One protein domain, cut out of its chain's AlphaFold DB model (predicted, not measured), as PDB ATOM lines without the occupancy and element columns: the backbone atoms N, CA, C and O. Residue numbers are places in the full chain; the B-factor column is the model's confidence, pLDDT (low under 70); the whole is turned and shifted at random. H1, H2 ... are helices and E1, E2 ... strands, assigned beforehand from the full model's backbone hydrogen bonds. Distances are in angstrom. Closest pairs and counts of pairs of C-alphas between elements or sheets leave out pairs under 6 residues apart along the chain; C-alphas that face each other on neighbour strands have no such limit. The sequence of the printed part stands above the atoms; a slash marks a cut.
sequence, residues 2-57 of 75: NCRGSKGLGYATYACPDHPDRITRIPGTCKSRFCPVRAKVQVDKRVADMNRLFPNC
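This is residues 2 to 57 of the 75 residues of the protein "Transposase zinc-binding domain-containing protein" of Candidatus Kentron sp. TC (UniProt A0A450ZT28). A two-stranded hairpin, E1 and E2, and one long helix, H2, form the two arms of an open, wide V, joined by the link of residues 28 to 35. The short helix H1 sits by the end of the hairpin nearer that link, and residues 43 to 57, most of them in H2, stick out free at the other end. The printed part has 56 residues, with two named helices and two named strands in the order H1, E1, E2, H2; the sheet, E1 - E2, is antiparallel, and the class is mixed, helices and strands. The whole is extended, with a radius of gyration of the C-alphas of 17.8 A and spans of 57 by 27 by 13 A.

H1 holds residues 6 to 9, beginning at C-alpha 6 at (26.653, -57.779, -9.110). E1, residues 11 to 15, is 13.2 A long, and E2, residues 23 to 27, is 12.9 A long. H2, residues 36 to 53, is 25.7 A long and ends at C-alpha 53 at (34.411, -22.743, 2.412).

E1 and E2 are a hairpin, antiparallel at 158 degrees; N 12 and O 26 are within hydrogen-bond range at 2.9 A, and so are N 24 and O 14 at 2.8 A. The closest C-alphas of H1 and E2 are those of Ser 6 and Pro 27, 5.7 A apart. H2 is apart from H1 and from E1. In H2 every O i to N i+4 pair is within hydrogen-bond range; H1 is too short for such a pair, and its one O i to N i+3 pair is not within range.

The two C-alphas farthest apart are those of Pro 20 and Cys 57, at 57.0 A. The printed part has no cut and no long link. The mean pLDDT of the printed part is 81.2, with residues 2 to 8 and residue 33 under 70.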
ATOM      1  N   ASN A   2      26.086 -49.940  -1.011       57.41
ATOM      2  CA  ASN A   2      26.931 -49.712  -2.186       57.41
ATOM      3  C   ASN A   2      26.151 -50.114  -3.446       57.41
ATOM      4  O   ASN A   2      25.760 -51.270  -3.565       57.41
ATOM      5  N   CYS A   3      25.987 -49.204  -4.420       61.19
ATOM      6  CA  CYS A   3      25.404 -49.461  -5.760       61.19
ATOM      7  C   CYS A   3      26.339 -50.391  -6.615       61.19
ATOM      8  O   CYS A   3      26.284 -50.354  -7.838       61.19
ATOM      9  N   ARG A   4      27.235 -51.176  -5.972       60.03
ATOM     10  CA  ARG A   4      28.261 -52.099  -6.526       60.03
ATOM     11  C   ARG A   4      27.814 -53.576  -6.507       60.03
ATOM     12  O   ARG A   4      28.644 -54.478  -6.560       60.03
ATOM     13  N   GLY A   5      26.516 -53.839  -6.369       57.53
ATOM     14  CA  GLY A   5      25.987 -55.202  -6.324       57.53
ATOM     15  C   GLY A   5      25.943 -55.843  -7.712       57.53
ATOM     16  O   GLY A   5      25.258 -55.341  -8.600       57.53
ATOM     17  N   SER A   6      26.619 -56.982  -7.872       52.84
ATOM     18  CA  SER A   6      26.653 -57.779  -9.110       52.84
ATOM     19  C   SER A   6      25.276 -58.237  -9.598       52.84
ATOM     20  O   SER A   6      25.111 -58.494 -10.787       52.84
ATOM     21  N   LYS A   7      24.278 -58.317  -8.706       57.84
ATOM     22  CA  LYS A   7      22.975 -58.933  -8.997       57.84
ATOM     23  C   LYS A   7      22.129 -58.200 -10.050       57.84
ATOM     24  O   LYS A   7      21.257 -58.834 -10.619       57.84
ATOM     25  N   GLY A   8      22.364 -56.909 -10.309       62.81
ATOM     26  CA  GLY A   8      21.545 -56.130 -11.259       62.81
ATOM     27  C   GLY A   8      22.302 -55.457 -12.406       62.81
ATOM     28  O   GLY A   8      21.695 -55.123 -13.413       62.81
ATOM     29  N   LEU A   9      23.614 -55.238 -12.268       71.25
ATOM     30  CA  LEU A   9      24.427 -54.494 -13.247       71.25
ATOM     31  C   LEU A   9      25.567 -55.328 -13.847       71.25
ATOM     32  O   LEU A   9      26.346 -54.811 -14.645       71.25
ATOM     33  N   GLY A  10      25.686 -56.594 -13.437       78.75
ATOM     34  CA  GLY A  10      26.759 -57.482 -13.869       78.75
ATOM     35  C   GLY A  10      28.146 -57.030 -13.408       78.75
ATOM     36  O   GLY A  10      28.310 -56.232 -12.477       78.75
ATOM     37  N   TYR A  11      29.169 -57.584 -14.049       84.06
ATOM     38  CA  TYR A  11      30.572 -57.263 -13.820       84.06
ATOM     39  C   TYR A  11      31.358 -57.414 -15.125       84.06
ATOM     40  O   TYR A  11      31.051 -58.275 -15.945       84.06
ATOM     41  N   ALA A  12      32.380 -56.584 -15.302       85.62
ATOM     42  CA  ALA A  12      33.371 -56.746 -16.354       85.62
ATOM     43  C   ALA A  12      34.536 -57.586 -15.824       85.62
ATOM     44  O   ALA A  12      34.932 -57.454 -14.662       85.62
ATOM     45  N   THR A  13      35.067 -58.461 -16.667       89.25
ATOM     46  CA  THR A  13      36.147 -59.379 -16.308       89.25
ATOM     47  C   THR A  13      37.370 -59.034 -17.136       89.25
ATOM     48  O   THR A  13      37.276 -58.962 -18.356       89.25
ATOM     49  N   TYR A  14      38.497 -58.811 -16.471       87.38
ATOM     50  CA  TYR A  14      39.766 -58.470 -17.103       87.38
ATOM     51  C   TYR A  14      40.803 -59.524 -16.728       87.38
ATOM     52  O   TYR A  14      40.908 -59.885 -15.554       87.38
ATOM     53  N   ALA A  15      41.553 -60.006 -17.714       89.69
ATOM     54  CA  ALA A  15      42.692 -60.892 -17.512       89.69
ATOM     55  C   ALA A  15      43.975 -60.146 -17.887       89.69
ATOM     56  O   ALA A  15      43.984 -59.349 -18.827       89.69
ATOM     57  N   CYS A  16      45.042 -60.381 -17.127       84.88
ATOM     58  CA  CYS A  16      46.364 -59.891 -17.489       84.88
ATOM     59  C   CYS A  16      46.893 -60.717 -18.677       84.88
ATOM     60  O   CYS A  16      46.789 -61.943 -18.620       84.88
ATOM     61  N   PRO A  17      47.460 -60.097 -19.730       83.88
ATOM     62  CA  PRO A  17      48.017 -60.833 -20.870       83.88
ATOM     63  C   PRO A  17      49.138 -61.803 -20.471       83.88
ATOM     64  O   PRO A  17      49.211 -62.902 -21.010       83.88
ATOM     65  N   ASP A  18      49.961 -61.415 -19.493       90.19
ATOM     66  CA  ASP A  18      51.117 -62.193 -19.025       90.19
ATOM     67  C   ASP A  18      50.748 -63.247 -17.965       90.19
ATOM     68  O   ASP A  18      51.501 -64.188 -17.716       90.19
ATOM     69  N   HIS A  19      49.573 -63.103 -17.340       84.94
ATOM     70  CA  HIS A  19      49.063 -63.980 -16.280       84.94
ATOM     71  C   HIS A  19      47.567 -64.256 -16.506       84.94
ATOM     72  O   HIS A  19      46.712 -63.621 -15.870       84.94
ATOM     73  N   PRO A  20      47.225 -65.164 -17.440       78.25
ATOM     74  CA  PRO A  20      45.840 -65.429 -17.833       78.25
ATOM     75  C   PRO A  20      44.995 -66.049 -16.708       78.25
ATOM     76  O   PRO A  20      43.768 -65.962 -16.729       78.25
ATOM     77  N   ASP A  21      45.640 -66.632 -15.701       85.56
ATOM     78  CA  ASP A  21      45.033 -67.148 -14.474       85.56
ATOM     79  C   ASP A  21      44.569 -66.031 -13.522       85.56
ATOM     80  O   ASP A  21      43.636 -66.214 -12.730       85.56
ATOM     81  N   ARG A  22      45.156 -64.832 -13.622       85.94
ATOM     82  CA  ARG A  22      44.831 -63.706 -12.745       85.94
ATOM     83  C   ARG A  22      43.678 -62.876 -13.302       85.94
ATOM     84  O   ARG A  22      43.857 -61.843 -13.951       85.94
ATOM     85  N   ILE A  23      42.468 -63.308 -12.969       86.94
ATOM     86  CA  ILE A  23      41.224 -62.673 -13.407       86.94
ATOM     87  C   ILE A  23      40.727 -61.643 -12.379       86.94
ATOM     88  O   ILE A  23      40.387 -61.982 -11.245       86.94
ATOM     89  N   THR A  24      40.597 -60.379 -12.792       89.19
ATOM     90  CA  THR A  24      40.009 -59.300 -11.981       89.19
ATOM     91  C   THR A  24      38.571 -59.026 -12.409       89.19
ATOM     92  O   THR A  24      38.300 -58.722 -13.571       89.19
ATOM     93  N   ARG A  25      37.633 -59.089 -11.457       86.19
ATOM     94  CA  ARG A  25      36.213 -58.780 -11.686       86.19
ATOM     95  C   ARG A  25      35.879 -57.391 -11.163       86.19
ATOM     96  O   ARG A  25      35.974 -57.130  -9.966       86.19
ATOM     97  N   ILE A  26      35.441 -56.512 -12.055       84.44
ATOM     98  CA  ILE A  26      35.034 -55.147 -11.732       84.44
ATOM     99  C   ILE A  26      33.503 -55.078 -11.792       84.44
ATOM    100  O   ILE A  26      32.935 -55.184 -12.881       84.44
ATOM    101  N   PRO A  27      32.800 -54.912 -10.657       80.62
ATOM    102  CA  PRO A  27      31.345 -54.847 -10.661       80.62
ATOM    103  C   PRO A  27      30.851 -53.595 -11.387       80.62
ATOM    104  O   PRO A  27      31.390 -52.495 -11.209       80.62
ATOM    105  N   GLY A  28      29.778 -53.758 -12.161       74.56
ATOM    106  CA  GLY A  28      29.047 -52.650 -12.753       74.56
ATOM    107  C   GLY A  28      28.553 -51.702 -11.661       74.56
ATOM    108  O   GLY A  28      28.151 -52.117 -10.572       74.56
ATOM    109  N   THR A  29      28.608 -50.399 -11.932       74.44
ATOM    110  CA  THR A  29      28.113 -49.392 -10.990       74.44
ATOM    111  C   THR A  29      27.046 -48.547 -11.640       74.44
ATOM    112  O   THR A  29      27.206 -48.095 -12.771       74.44
ATOM    113  N   CYS A  30      25.968 -48.289 -10.900       74.75
ATOM    114  CA  CYS A  30      24.918 -47.412 -11.389       74.75
ATOM    115  C   CYS A  30      25.522 -46.025 -11.651       74.75
ATOM    116  O   CYS A  30      26.108 -45.428 -10.741       74.75
ATOM    117  N   LYS A  31      25.425 -45.537 -12.893       71.94
ATOM    118  CA  LYS A  31      25.842 -44.178 -13.281       71.94
ATOM    119  C   LYS A  31      24.682 -43.180 -13.276       71.94
ATOM    120  O   LYS A  31      24.889 -42.004 -13.545       71.94
ATOM    121  N   SER A  32      23.477 -43.638 -12.933       71.50
ATOM    122  CA  SER A  32      22.310 -42.770 -12.825       71.50
ATOM    123  C   SER A  32      22.466 -41.787 -11.668       71.50
ATOM    124  O   SER A  32      22.742 -42.182 -10.530       71.50
ATOM    125  N   ARG A  33      22.192 -40.511 -11.958       64.19
ATOM    126  CA  ARG A  33      22.024 -39.448 -10.956       64.19
ATOM    127  C   ARG A  33      20.849 -39.701 -10.004       64.19
ATOM    128  O   ARG A  33      20.796 -39.088  -8.947       64.19
ATOM    129  N   PHE A  34      19.946 -40.613 -10.371       70.75
ATOM    130  CA  PHE A  34      18.794 -41.020  -9.572       70.75
ATOM    131  C   PHE A  34      19.068 -42.245  -8.676       70.75
ATOM    132  O   PHE A  34      18.197 -42.594  -7.888       70.75
ATOM    133  N   CYS A  35      20.245 -42.911  -8.735       79.62
ATOM    134  CA  CYS A  35      20.557 -43.960  -7.738       79.62
ATOM    135  C   CYS A  35      20.691 -43.280  -6.359       79.62
ATOM    136  O   CYS A  35      21.595 -42.456  -6.189       79.62
ATOM    137  N   PRO A  36      19.875 -43.651  -5.352       78.94
ATOM    138  CA  PRO A  36      19.894 -43.007  -4.037       78.94
ATOM    139  C   PRO A  36      21.257 -43.152  -3.346       78.94
ATOM    140  O   PRO A  36      21.737 -42.228  -2.696       78.94
ATOM    141  N   VAL A  37      21.955 -44.270  -3.574       81.38
ATOM    142  CA  VAL A  37      23.311 -44.482  -3.048       81.38
ATOM    143  C   VAL A  37      24.327 -43.504  -3.656       81.38
ATOM    144  O   VAL A  37      25.180 -42.982  -2.944       81.38
ATOM    145  N   ARG A  38      24.252 -43.232  -4.965       78.19
ATOM    146  CA  ARG A  38      25.130 -42.260  -5.645       78.19
ATOM    147  C   ARG A  38      24.776 -40.833  -5.248       78.19
ATOM    148  O   ARG A  38      25.684 -40.043  -5.010       78.19
ATOM    149  N   ALA A  39      23.481 -40.534  -5.145       82.44
ATOM    150  CA  ALA A  39      22.989 -39.246  -4.680       82.44
ATOM    151  C   ALA A  39      23.543 -38.929  -3.284       82.44
ATOM    152  O   ALA A  39      24.115 -37.861  -3.092       82.44
ATOM    153  N   LYS A  40      23.503 -39.895  -2.357       86.38
ATOM    154  CA  LYS A  40      24.087 -39.758  -1.016       86.38
ATOM    155  C   LYS A  40      25.577 -39.413  -1.059       86.38
ATOM    156  O   LYS A  40      25.996 -38.457  -0.423       86.38
ATOM    157  N   VAL A  41      26.369 -40.131  -1.860       86.00
ATOM    158  CA  VAL A  41      27.808 -39.836  -2.020       86.00
ATOM    159  C   VAL A  41      28.041 -38.415  -2.550       86.00
ATOM    160  O   VAL A  41      28.981 -37.749  -2.124       86.00
ATOM    161  N   GLN A  42      27.209 -37.940  -3.477       86.19
ATOM    162  CA  GLN A  42      27.322 -36.581  -4.004       86.19
ATOM    163  C   GLN A  42      26.944 -35.523  -2.956       86.19
ATOM    164  O   GLN A  42      27.606 -34.490  -2.877       86.19
ATOM    165  N   VAL A  43      25.909 -35.784  -2.154       90.56
ATOM    166  CA  VAL A  43      25.502 -34.915  -1.043       90.56
ATOM    167  C   VAL A  43      26.616 -34.821  -0.004       90.56
ATOM    168  O   VAL A  43      27.003 -33.711   0.340       90.56
ATOM    169  N   ASP A  44      27.197 -35.948   0.416       93.12
ATOM    170  CA  ASP A  44      28.299 -35.968   1.388       93.12
ATOM    171  C   ASP A  44      29.490 -35.122   0.915       93.12
ATOM    172  O   ASP A  44      30.028 -34.317   1.674       93.12
ATOM    173  N   LYS A  45      29.882 -35.264  -0.361       93.06
ATOM    174  CA  LYS A  45      30.951 -34.448  -0.960       93.06
ATOM    175  C   LYS A  45      30.610 -32.964  -0.924       93.06
ATOM    176  O   LYS A  45      31.430 -32.164  -0.494       93.06
ATOM    177  N   ARG A  46      29.386 -32.608  -1.320       93.12
ATOM    178  CA  ARG A  46      28.929 -31.216  -1.317       93.12
ATOM    179  C   ARG A  46      28.940 -30.622   0.090       93.12
ATOM    180  O   ARG A  46      29.365 -29.487   0.247       93.12
ATOM    181  N   VAL A  47      28.498 -31.370   1.101       94.31
ATOM    182  CA  VAL A  47      28.540 -30.929   2.505       94.31
ATOM    183  C   VAL A  47      29.983 -30.696   2.952       94.31
ATOM    184  O   VAL A  47      30.277 -29.655   3.532       94.31
ATOM    185  N   ALA A  48      30.896 -31.617   2.636       94.56
ATOM    186  CA  ALA A  48      32.312 -31.461   2.960       94.56
ATOM    187  C   ALA A  48      32.932 -30.223   2.289       94.56
ATOM    188  O   ALA A  48      33.685 -29.495   2.930       94.56
ATOM    189  N   ASP A  49      32.592 -29.959   1.027       95.06
ATOM    190  CA  ASP A  49      33.084 -28.787   0.304       95.06
ATOM    191  C   ASP A  49      32.513 -27.482   0.873       95.06
ATOM    192  O   ASP A  49      33.266 -26.536   1.084       95.06
ATOM    193  N   MET A  50      31.220 -27.436   1.219       91.19
ATOM    194  CA  MET A  50      30.630 -26.278   1.904       91.19
ATOM    195  C   MET A  50      31.326 -26.014   3.243       91.19
ATOM    196  O   MET A  50      31.711 -24.883   3.519       91.19
ATOM    197  N   ASN A  51      31.569 -27.056   4.042       89.75
ATOM    198  CA  ASN A  51      32.254 -26.926   5.330       89.75
ATOM    199  C   ASN A  51      33.706 -26.437   5.200       89.75
ATOM    200  O   ASN A  51      34.232 -25.868   6.146       89.75
ATOM    201  N   ARG A  52      34.359 -26.645   4.050       92.44
ATOM    202  CA  ARG A  52      35.695 -26.087   3.772       92.44
ATOM    203  C   ARG A  52      35.659 -24.605   3.419       92.44
ATOM    204  O   ARG A  52      36.643 -23.913   3.650       92.44
ATOM    205  N   LEU A  53      34.567 -24.141   2.812       91.25
ATOM    206  CA  LEU A  53      34.411 -22.743   2.412       91.25
ATOM    207  C   LEU A  53      34.120 -21.840   3.610       91.25
ATOM    208  O   LEU A  53      34.520 -20.677   3.603       91.25
ATOM    209  N   PHE A  54      33.425 -22.355   4.624       87.06
ATOM    210  CA  PHE A  54      33.106 -21.558   5.798       87.06
ATOM    211  C   PHE A  54      34.247 -21.571   6.830       87.06
ATOM    212  O   PHE A  54      34.763 -22.635   7.173       87.06
ATOM    213  N   PRO A  55      34.639 -20.401   7.367       87.50
ATOM    214  CA  PRO A  55      35.645 -20.318   8.422       87.50
ATOM    215  C   PRO A  55      35.137 -20.976   9.707       87.50
ATOM    216  O   PRO A  55      33.960 -20.851  10.034       87.50
ATOM    217  N   ASN A  56      36.018 -21.642  10.456       89.38
ATOM    218  CA  ASN A  56      35.675 -22.300  11.721       89.38
ATOM    219  C   ASN A  56      35.476 -21.270  12.853       89.38
ATOM    220  O   ASN A  56      36.356 -21.078  13.693       89.38
ATOM    221  N   CYS A  57      34.344 -20.566  12.839       89.00
ATOM    222  CA  CYS A  57      33.973 -19.551  13.821       89.00
ATOM    223  C   CYS A  57      32.464 -19.584  14.134       89.00
ATOM    224  O   CYS A  57      31.689 -20.177  13.381       89.00
TER     225      CYS A  57